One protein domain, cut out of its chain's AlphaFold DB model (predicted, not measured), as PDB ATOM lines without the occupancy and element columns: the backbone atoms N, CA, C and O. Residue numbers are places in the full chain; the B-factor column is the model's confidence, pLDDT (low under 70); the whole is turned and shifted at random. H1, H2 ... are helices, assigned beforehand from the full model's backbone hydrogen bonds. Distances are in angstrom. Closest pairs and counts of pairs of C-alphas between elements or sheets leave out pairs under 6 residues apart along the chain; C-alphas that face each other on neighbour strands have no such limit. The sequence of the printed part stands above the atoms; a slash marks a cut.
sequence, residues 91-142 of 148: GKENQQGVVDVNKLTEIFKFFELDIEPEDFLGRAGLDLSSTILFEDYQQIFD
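This is residues 91 to 142 of the 148 residues of an uncharacterized protein of Tritrichomonas foetus (UniProt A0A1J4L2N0). The picture is a chain folded back on itself, with three short helices loosely joined: an unnamed lead, residues 91 to 100, and then H1 run out along the long axis, the chain turns at residues 111 to 116, and H2 with the loop after it comes back. H3 then doubles back at the end of that loop and brings Ile 140 close to H2, while H1 and H3 stay apart. The printed part has 52 residues with three named helices, in the order H1, H2, H3, and no named strand; the class is all helix, although under half of the residues, 24 of 52, are in named elements. The whole is compact, with a radius of gyration of the C-alphas of 10.9 A, and the C-alphas span 30 by 21 by 20 A.

Start at C-alpha 91, at (271.921, 261.953, 269.353), and go through residues 91 to 100, which hold no named element. Find C-alpha 101 at (265.484, 266.529, 260.920); from there H1, residues 101 to 110, the longest helix with 10 residues, runs 14.1 A to C-alpha 110 at (272.573, 262.301, 249.543). Look next at Pro 117, where H2, residues 117 to 122, begins; it is 8.4 A from first to last C-alpha. H3, residues 134 to 141, starts at Phe 134 and covers 11.3 A, ending at C-alpha 141 at (261.855, 250.576, 263.733).

Look first at H1 and H2, which touch: their closest C-alphas are those of Thr 105 and Pro 117, 5.9 A apart. Their lines stand at a steep tilt of 55 degrees, and they run opposite ways. Move on to H2 and H3, which are close but not clearly touching; their closest C-alphas, those of Leu 121 and Ile 140, are 6.7 A apart. These two lines are about perpendicular, at 88 degrees. H1 and H3 are apart. In the backbone of H1 and H2 you will find every O i to N i+4 pair within hydrogen-bond range; in H3 it is 2 of 4.

The two C-alphas farthest apart are those of Asn 94 and Asp 114, at 30.7 A, and the first and last printed C-alphas, Gly 91 and Asp 142, are 18.5 A apart. The printed part runs from residue 91 to 142 with no cut. The link from H1 to H2, 6 residues, is short, and the link from H2 to H3, 11 residues, is long. Read the B-factor column for the model's confidence: the mean pLDDT of the printed part is 87.0, and no printed residue is under 70.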
ATOM      1  N   GLY A  91     271.851 262.618 268.062       88.25
ATOM      2  CA  GLY A  91     271.921 261.953 269.353       88.25
ATOM      3  C   GLY A  91     273.343 261.885 269.926       88.25
ATOM      4  O   GLY A  91     274.334 262.218 269.275       88.25
ATOM      5  N   LYS A  92     273.444 261.434 271.174       85.38
ATOM      6  CA  LYS A  92     274.694 261.199 271.906       85.38
ATOM      7  C   LYS A  92     274.778 259.742 272.357       85.38
ATOM      8  O   LYS A  92     273.750 259.096 272.534       85.38
ATOM      9  N   GLU A  93     275.997 259.289 272.659       79.31
ATOM     10  CA  GLU A  93     276.325 257.911 273.082       79.31
ATOM     11  C   GLU A  93     275.523 257.389 274.286       79.31
ATOM     12  O   GLU A  93     275.404 256.189 274.513       79.31
ATOM     13  N   ASN A  94     274.950 258.288 275.084       83.25
ATOM     14  CA  ASN A  94     274.114 257.954 276.231       83.25
ATOM     15  C   ASN A  94     272.609 257.961 275.910       83.25
ATOM     16  O   ASN A  94     271.808 258.133 276.827       83.25
ATOM     17  N   GLN A  95     272.235 257.821 274.631       85.81
ATOM     18  CA  GLN A  95     270.846 257.852 274.145       85.81
ATOM     19  C   GLN A  95     270.113 259.162 274.483       85.81
ATOM     20  O   GLN A  95     268.887 259.222 274.528       85.81
ATOM     21  N   GLN A  96     270.866 260.236 274.724       86.50
ATOM     22  CA  GLN A  96     270.328 261.580 274.904       86.50
ATOM     23  C   GLN A  96     270.478 262.391 273.622       86.50
ATOM     24  O   GLN A  96     271.238 262.039 272.724       86.50
ATOM     25  N   GLY A  97     269.817 263.542 273.577       87.81
ATOM     26  CA  GLY A  97     269.820 264.412 272.410       87.81
ATOM     27  C   GLY A  97     268.558 264.228 271.586       87.81
ATOM     28  O   GLY A  97     267.599 263.600 272.029       87.81
ATOM     29  N   VAL A  98     268.561 264.851 270.416       90.69
ATOM     30  CA  VAL A  98     267.405 264.920 269.527       90.69
ATOM     31  C   VAL A  98     267.873 264.674 268.104       90.69
ATOM     32  O   VAL A  98     268.981 265.074 267.739       90.69
ATOM     33  N   VAL A  99     267.033 264.025 267.305       90.44
ATOM     34  CA  VAL A  99     267.281 263.885 265.867       90.44
ATOM     35  C   VAL A  99     267.205 265.266 265.214       90.44
ATOM     36  O   VAL A  99     266.212 265.978 265.350       90.44
ATOM     37  N   ASP A 100     268.244 265.629 264.471       90.38
ATOM     38  CA  ASP A 100     268.243 266.773 263.569       90.38
ATOM     39  C   ASP A 100     267.566 266.371 262.253       90.38
ATOM     40  O   ASP A 100     268.134 265.684 261.400       90.38
ATOM     41  N   VAL A 101     266.318 266.810 262.096       88.31
ATOM     42  CA  VAL A 101     265.484 266.529 260.920       88.31
ATOM     43  C   VAL A 101     266.098 267.088 259.630       88.31
ATOM     44  O   VAL A 101     265.951 266.480 258.565       88.31
ATOM     45  N   ASN A 102     266.842 268.197 259.696       88.94
ATOM     46  CA  ASN A 102     267.525 268.728 258.515       88.94
ATOM     47  C   ASN A 102     268.641 267.778 258.082       88.94
ATOM     48  O   ASN A 102     268.743 267.443 256.903       88.94
ATOM     49  N   LYS A 103     269.416 267.268 259.043       89.25
ATOM     50  CA  LYS A 103     270.468 266.281 258.785       89.25
ATOM     51  C   LYS A 103     269.904 264.962 258.249       89.25
ATOM     52  O   LYS A 103     270.473 264.391 257.322       89.25
ATOM     53  N   LEU A 104     268.768 264.502 258.780       89.38
ATOM     54  CA  LEU A 104     268.040 263.343 258.247       89.38
ATOM     55  C   LEU A 104     267.667 263.555 256.771       89.38
ATOM     56  O   LEU A 104     267.937 262.702 255.928       89.38
ATOM     57  N   THR A 105     267.111 264.727 256.459       88.38
ATOM     58  CA  THR A 105     266.716 265.114 255.097       88.38
ATOM     59  C   THR A 105     267.913 265.162 254.147       88.38
ATOM     60  O   THR A 105     267.829 264.689 253.014       88.38
ATOM     61  N   GLU A 106     269.042 265.717 254.590       89.94
ATOM     62  CA  GLU A 106     270.281 265.762 253.808       89.94
ATOM     63  C   GLU A 106     270.823 264.362 253.513       89.94
ATOM     64  O   GLU A 106     271.216 264.097 252.379       89.94
ATOM     65  N   ILE A 107     270.796 263.454 254.492       88.94
ATOM     66  CA  ILE A 107     271.224 262.059 254.316       88.94
ATOM     67  C   ILE A 107     270.336 261.350 253.292       88.94
ATOM     68  O   ILE A 107     270.857 260.704 252.385       88.94
ATOM     69  N   PHE A 108     269.012 261.492 253.393       90.44
ATOM     70  CA  PHE A 108     268.080 260.837 252.470       90.44
ATOM     71  C   PHE A 108     268.293 261.314 251.032       90.44
ATOM     72  O   PHE A 108     268.376 260.494 250.118       90.44
ATOM     73  N   LYS A 109     268.495 262.624 250.844       89.56
ATOM     74  CA  LYS A 109     268.840 263.205 249.539       89.56
ATOM     75  C   LYS A 109     270.206 262.746 249.036       89.56
ATOM     76  O   LYS A 109     270.343 262.448 247.857       89.56
ATOM     77  N   PHE A 110     271.211 262.692 249.909       90.75
ATOM     78  CA  PHE A 110     272.573 262.301 249.543       90.75
ATOM     79  C   PHE A 110     272.659 260.844 249.072       90.75
ATOM     80  O   PHE A 110     273.394 260.550 248.134       90.75
ATOM     81  N   PHE A 111     271.907 259.944 249.709       90.50
ATOM     82  CA  PHE A 111     271.839 258.529 249.332       90.50
ATOM     83  C   PHE A 111     270.740 258.211 248.308       90.50
ATOM     84  O   PHE A 111     270.541 257.036 248.010       90.50
ATOM     85  N   GLU A 112     270.047 259.228 247.781       91.00
ATOM     86  CA  GLU A 112     268.945 259.080 246.818       91.00
ATOM     87  C   GLU A 112     267.898 258.052 247.284       91.00
ATOM     88  O   GLU A 112     267.431 257.207 246.518       91.00
ATOM     89  N   LEU A 113     267.560 258.087 248.578       88.75
ATOM     90  CA  LEU A 113     266.569 257.177 249.135       88.75
ATOM     91  C   LEU A 113     265.178 257.549 248.621       88.75
ATOM     92  O   LEU A 113     264.773 258.705 248.681       88.75
ATOM     93  N   ASP A 114     264.423 256.542 248.188       86.56
ATOM     94  CA  ASP A 114     263.066 256.685 247.635       86.56
ATOM     95  C   ASP A 114     261.993 256.875 248.733       86.56
ATOM     96  O   ASP A 114     260.847 256.450 248.604       86.56
ATOM     97  N   ILE A 115     262.392 257.434 249.877       86.06
ATOM     98  CA  ILE A 115     261.540 257.687 251.039       86.06
ATOM     99  C   ILE A 115     261.746 259.123 251.499       86.06
ATOM    100  O   ILE A 115     262.876 259.576 251.683       86.06
ATOM    101  N   GLU A 116     260.642 259.828 251.724       87.38
ATOM    102  CA  GLU A 116     260.685 261.166 252.294       87.38
ATOM    103  C   GLU A 116     260.861 261.091 253.825       87.38
ATOM    104  O   GLU A 116     260.343 260.176 254.477       87.38
ATOM    105  N   PRO A 117     261.562 262.057 254.448       85.94
ATOM    106  CA  PRO A 117     261.707 262.113 255.904       85.94
ATOM    107  C   PRO A 117     260.363 262.121 256.646       85.94
ATOM    108  O   PRO A 117     260.249 261.538 257.719       85.94
ATOM    109  N   GLU A 118     259.339 262.742 256.060       87.50
ATOM    110  CA  GLU A 118     257.972 262.794 256.592       87.50
ATOM    111  C   GLU A 118     257.349 261.397 256.699       87.50
ATOM    112  O   GLU A 118     256.828 261.037 257.753       87.50
ATOM    113  N   ASP A 119     257.472 260.578 255.651       87.31
ATOM    114  CA  ASP A 119     256.962 259.203 255.634       87.31
ATOM    115  C   ASP A 119     257.723 258.302 256.612       87.31
ATOM    116  O   ASP A 119     257.147 257.405 257.233       87.31
ATOM    117  N   PHE A 120     259.028 258.536 256.765       87.88
ATOM    118  CA  PHE A 120     259.857 257.816 257.725       87.88
ATOM    119  C   PHE A 120     259.440 258.117 259.171       87.88
ATOM    120  O   PHE A 120     259.201 257.188 259.943       87.88
ATOM    121  N   LEU A 121     259.305 259.398 259.528       88.75
ATOM    122  CA  LEU A 121     258.892 259.839 260.866       88.75
ATOM    123  C   LEU A 121     257.428 259.495 261.169       88.75
ATOM    124  O   LEU A 121     257.098 259.089 262.287       88.75
ATOM    125  N   GLY A 122     256.563 259.569 260.156       85.56
ATOM    126  CA  GLY A 122     255.141 259.260 260.262       85.56
ATOM    127  C   GLY A 122     254.852 257.831 260.731       85.56
ATOM    128  O   GLY A 122     253.799 257.589 261.318       85.56
ATOM    129  N   ARG A 123     255.799 256.892 260.580       84.75
ATOM    130  CA  ARG A 123     255.682 255.523 261.124       84.75
ATOM    131  C   ARG A 123     255.527 255.480 262.644       84.75
ATOM    132  O   ARG A 123     254.886 254.567 263.148       84.75
ATOM    133  N   ALA A 124     256.080 256.463 263.350       82.81
ATOM    134  CA  ALA A 124     255.926 256.628 264.794       82.81
ATOM    135  C   ALA A 124     254.897 257.718 265.158       82.81
ATOM    136  O   ALA A 124     254.816 258.137 266.309       82.81
ATOM    137  N   GLY A 125     254.112 258.207 264.189       83.38
ATOM    138  CA  GLY A 125     253.179 259.317 264.400       83.38
ATOM    139  C   GLY A 125     253.864 260.664 264.655       83.38
ATOM    140  O   GLY A 125     253.259 261.544 265.266       83.38
ATOM    141  N   LEU A 126     255.116 260.817 264.213       86.75
ATOM    142  CA  LEU A 126     255.925 262.025 264.377       86.75
ATOM    143  C   LEU A 126     255.884 262.881 263.107       86.75
ATOM    144  O   LEU A 126     255.655 262.377 262.008       86.75
ATOM    145  N   ASP A 127     256.162 264.174 263.257       84.94
ATOM    146  CA  ASP A 127     256.282 265.126 262.151       84.94
ATOM    147  C   ASP A 127     257.641 265.854 262.154       84.94
ATOM    148  O   ASP A 127     258.446 265.712 263.076       84.94
ATOM    149  N   LEU A 128     257.903 266.668 261.127       83.06
ATOM    150  CA  LEU A 128     259.162 267.421 260.992       83.06
ATOM    151  C   LEU A 128     259.387 268.475 262.090       83.06
ATOM    152  O   LEU A 128     260.494 268.994 262.220       83.06
ATOM    153  N   SER A 129     258.348 268.832 262.850       82.25
ATOM    154  CA  SER A 129     258.429 269.791 263.959       82.25
ATOM    155  C   SER A 129     258.646 269.116 265.315       82.25
ATOM    156  O   SER A 129     258.912 269.789 266.315       82.25
ATOM    157  N   SER A 130     258.533 267.789 265.346       81.94
ATOM    158  CA  SER A 130     258.598 266.989 266.556       81.94
ATOM    159  C   SER A 130     260.011 266.987 267.129       81.94
ATOM    160  O   SER A 130     261.013 266.918 266.420       81.94
ATOM    161  N   THR A 131     260.100 267.040 268.456       88.00
ATOM    162  CA  THR A 131     261.360 266.798 269.160       88.00
ATOM    163  C   THR A 131     261.528 265.295 269.305       88.00
ATOM    164  O   THR A 131     260.926 264.699 270.187       88.00
ATOM    165  N   ILE A 132     262.306 264.688 268.412       89.06
ATOM    166  CA  ILE A 132     262.437 263.230 268.330       89.06
ATOM    167  C   ILE A 132     263.543 262.780 269.284       89.06
ATOM    168  O   ILE A 132     264.734 262.978 269.010       89.06
ATOM    169  N   LEU A 133     263.145 262.188 270.407       91.75
ATOM    170  CA  LEU A 133     264.056 261.551 271.353       91.75
ATOM    171  C   LEU A 133     264.375 260.121 270.903       91.75
ATOM    172  O   LEU A 133     263.796 259.600 269.951       91.75
ATOM    173  N   PHE A 134     265.308 259.468 271.595       89.25
ATOM    174  CA  PHE A 134     265.696 258.099 271.259       89.25
ATOM    175  C   PHE A 134     264.516 257.116 271.332       89.25
ATOM    176  O   PHE A 134     264.364 256.291 270.437       89.25
ATOM    177  N   GLU A 135     263.647 257.244 272.340       88.31
ATOM    178  CA  GLU A 135     262.465 256.383 272.499       88.31
ATOM    179  C   GLU A 135     261.485 256.515 271.321       88.31
ATOM    180  O   GLU A 135     260.963 255.511 270.837       88.31
ATOM    181  N   ASP A 136     261.278 257.733 270.815       88.31
ATOM    182  CA  ASP A 136     260.430 257.991 269.644       88.31
ATOM    183  C   ASP A 136     261.088 257.460 268.364       88.31
ATOM    184  O   ASP A 136     260.444 256.845 267.515       88.31
ATOM    185  N   TYR A 137     262.404 257.648 268.240       88.75
ATOM    186  CA  TYR A 137     263.179 257.159 267.105       88.75
ATOM    187  C   TYR A 137     263.175 255.630 267.021       88.75
ATOM    188  O   TYR A 137     263.026 255.073 265.936       88.75
ATOM    189  N   GLN A 138     263.284 254.933 268.156       88.62
ATOM    190  CA  GLN A 138     263.205 253.472 268.200       88.62
ATOM    191  C   GLN A 138     261.842 252.948 267.734       88.62
ATOM    192  O   GLN A 138     261.798 251.927 267.045       88.62
ATOM    193  N   GLN A 139     260.746 253.649 268.043       86.94
ATOM    194  CA  GLN A 139     259.397 253.250 267.621       86.94
ATOM    195  C   GLN A 139     259.235 253.214 266.097       86.94
ATOM    196  O   GLN A 139     258.463 252.405 265.592       86.94
ATOM    197  N   ILE A 140     260.013 254.002 265.347       86.44
ATOM    198  CA  ILE A 140     260.018 253.967 263.874       86.44
ATOM    199  C   ILE A 140     260.441 252.583 263.345       86.44
ATOM    200  O   ILE A 140     259.981 252.142 262.287       86.44
ATOM    201  N   PHE A 141     261.319 251.895 264.082       83.12
ATOM    202  CA  PHE A 141     261.855 250.576 263.733       83.12
ATOM    203  C   PHE A 141     261.115 249.427 264.424       83.12
ATOM    204  O   PHE A 141     261.326 248.264 264.066       83.12
ATOM    205  N   ASP A 142     260.251 249.720 265.398       72.44
ATOM    206  CA  ASP A 142     259.468 248.703 266.085       72.44
ATOM    207  C   ASP A 142     258.273 248.262 265.226       72.44
ATOM    208  O   ASP A 142     257.162 248.785 265.279       72.44
TER     209      ASP A 142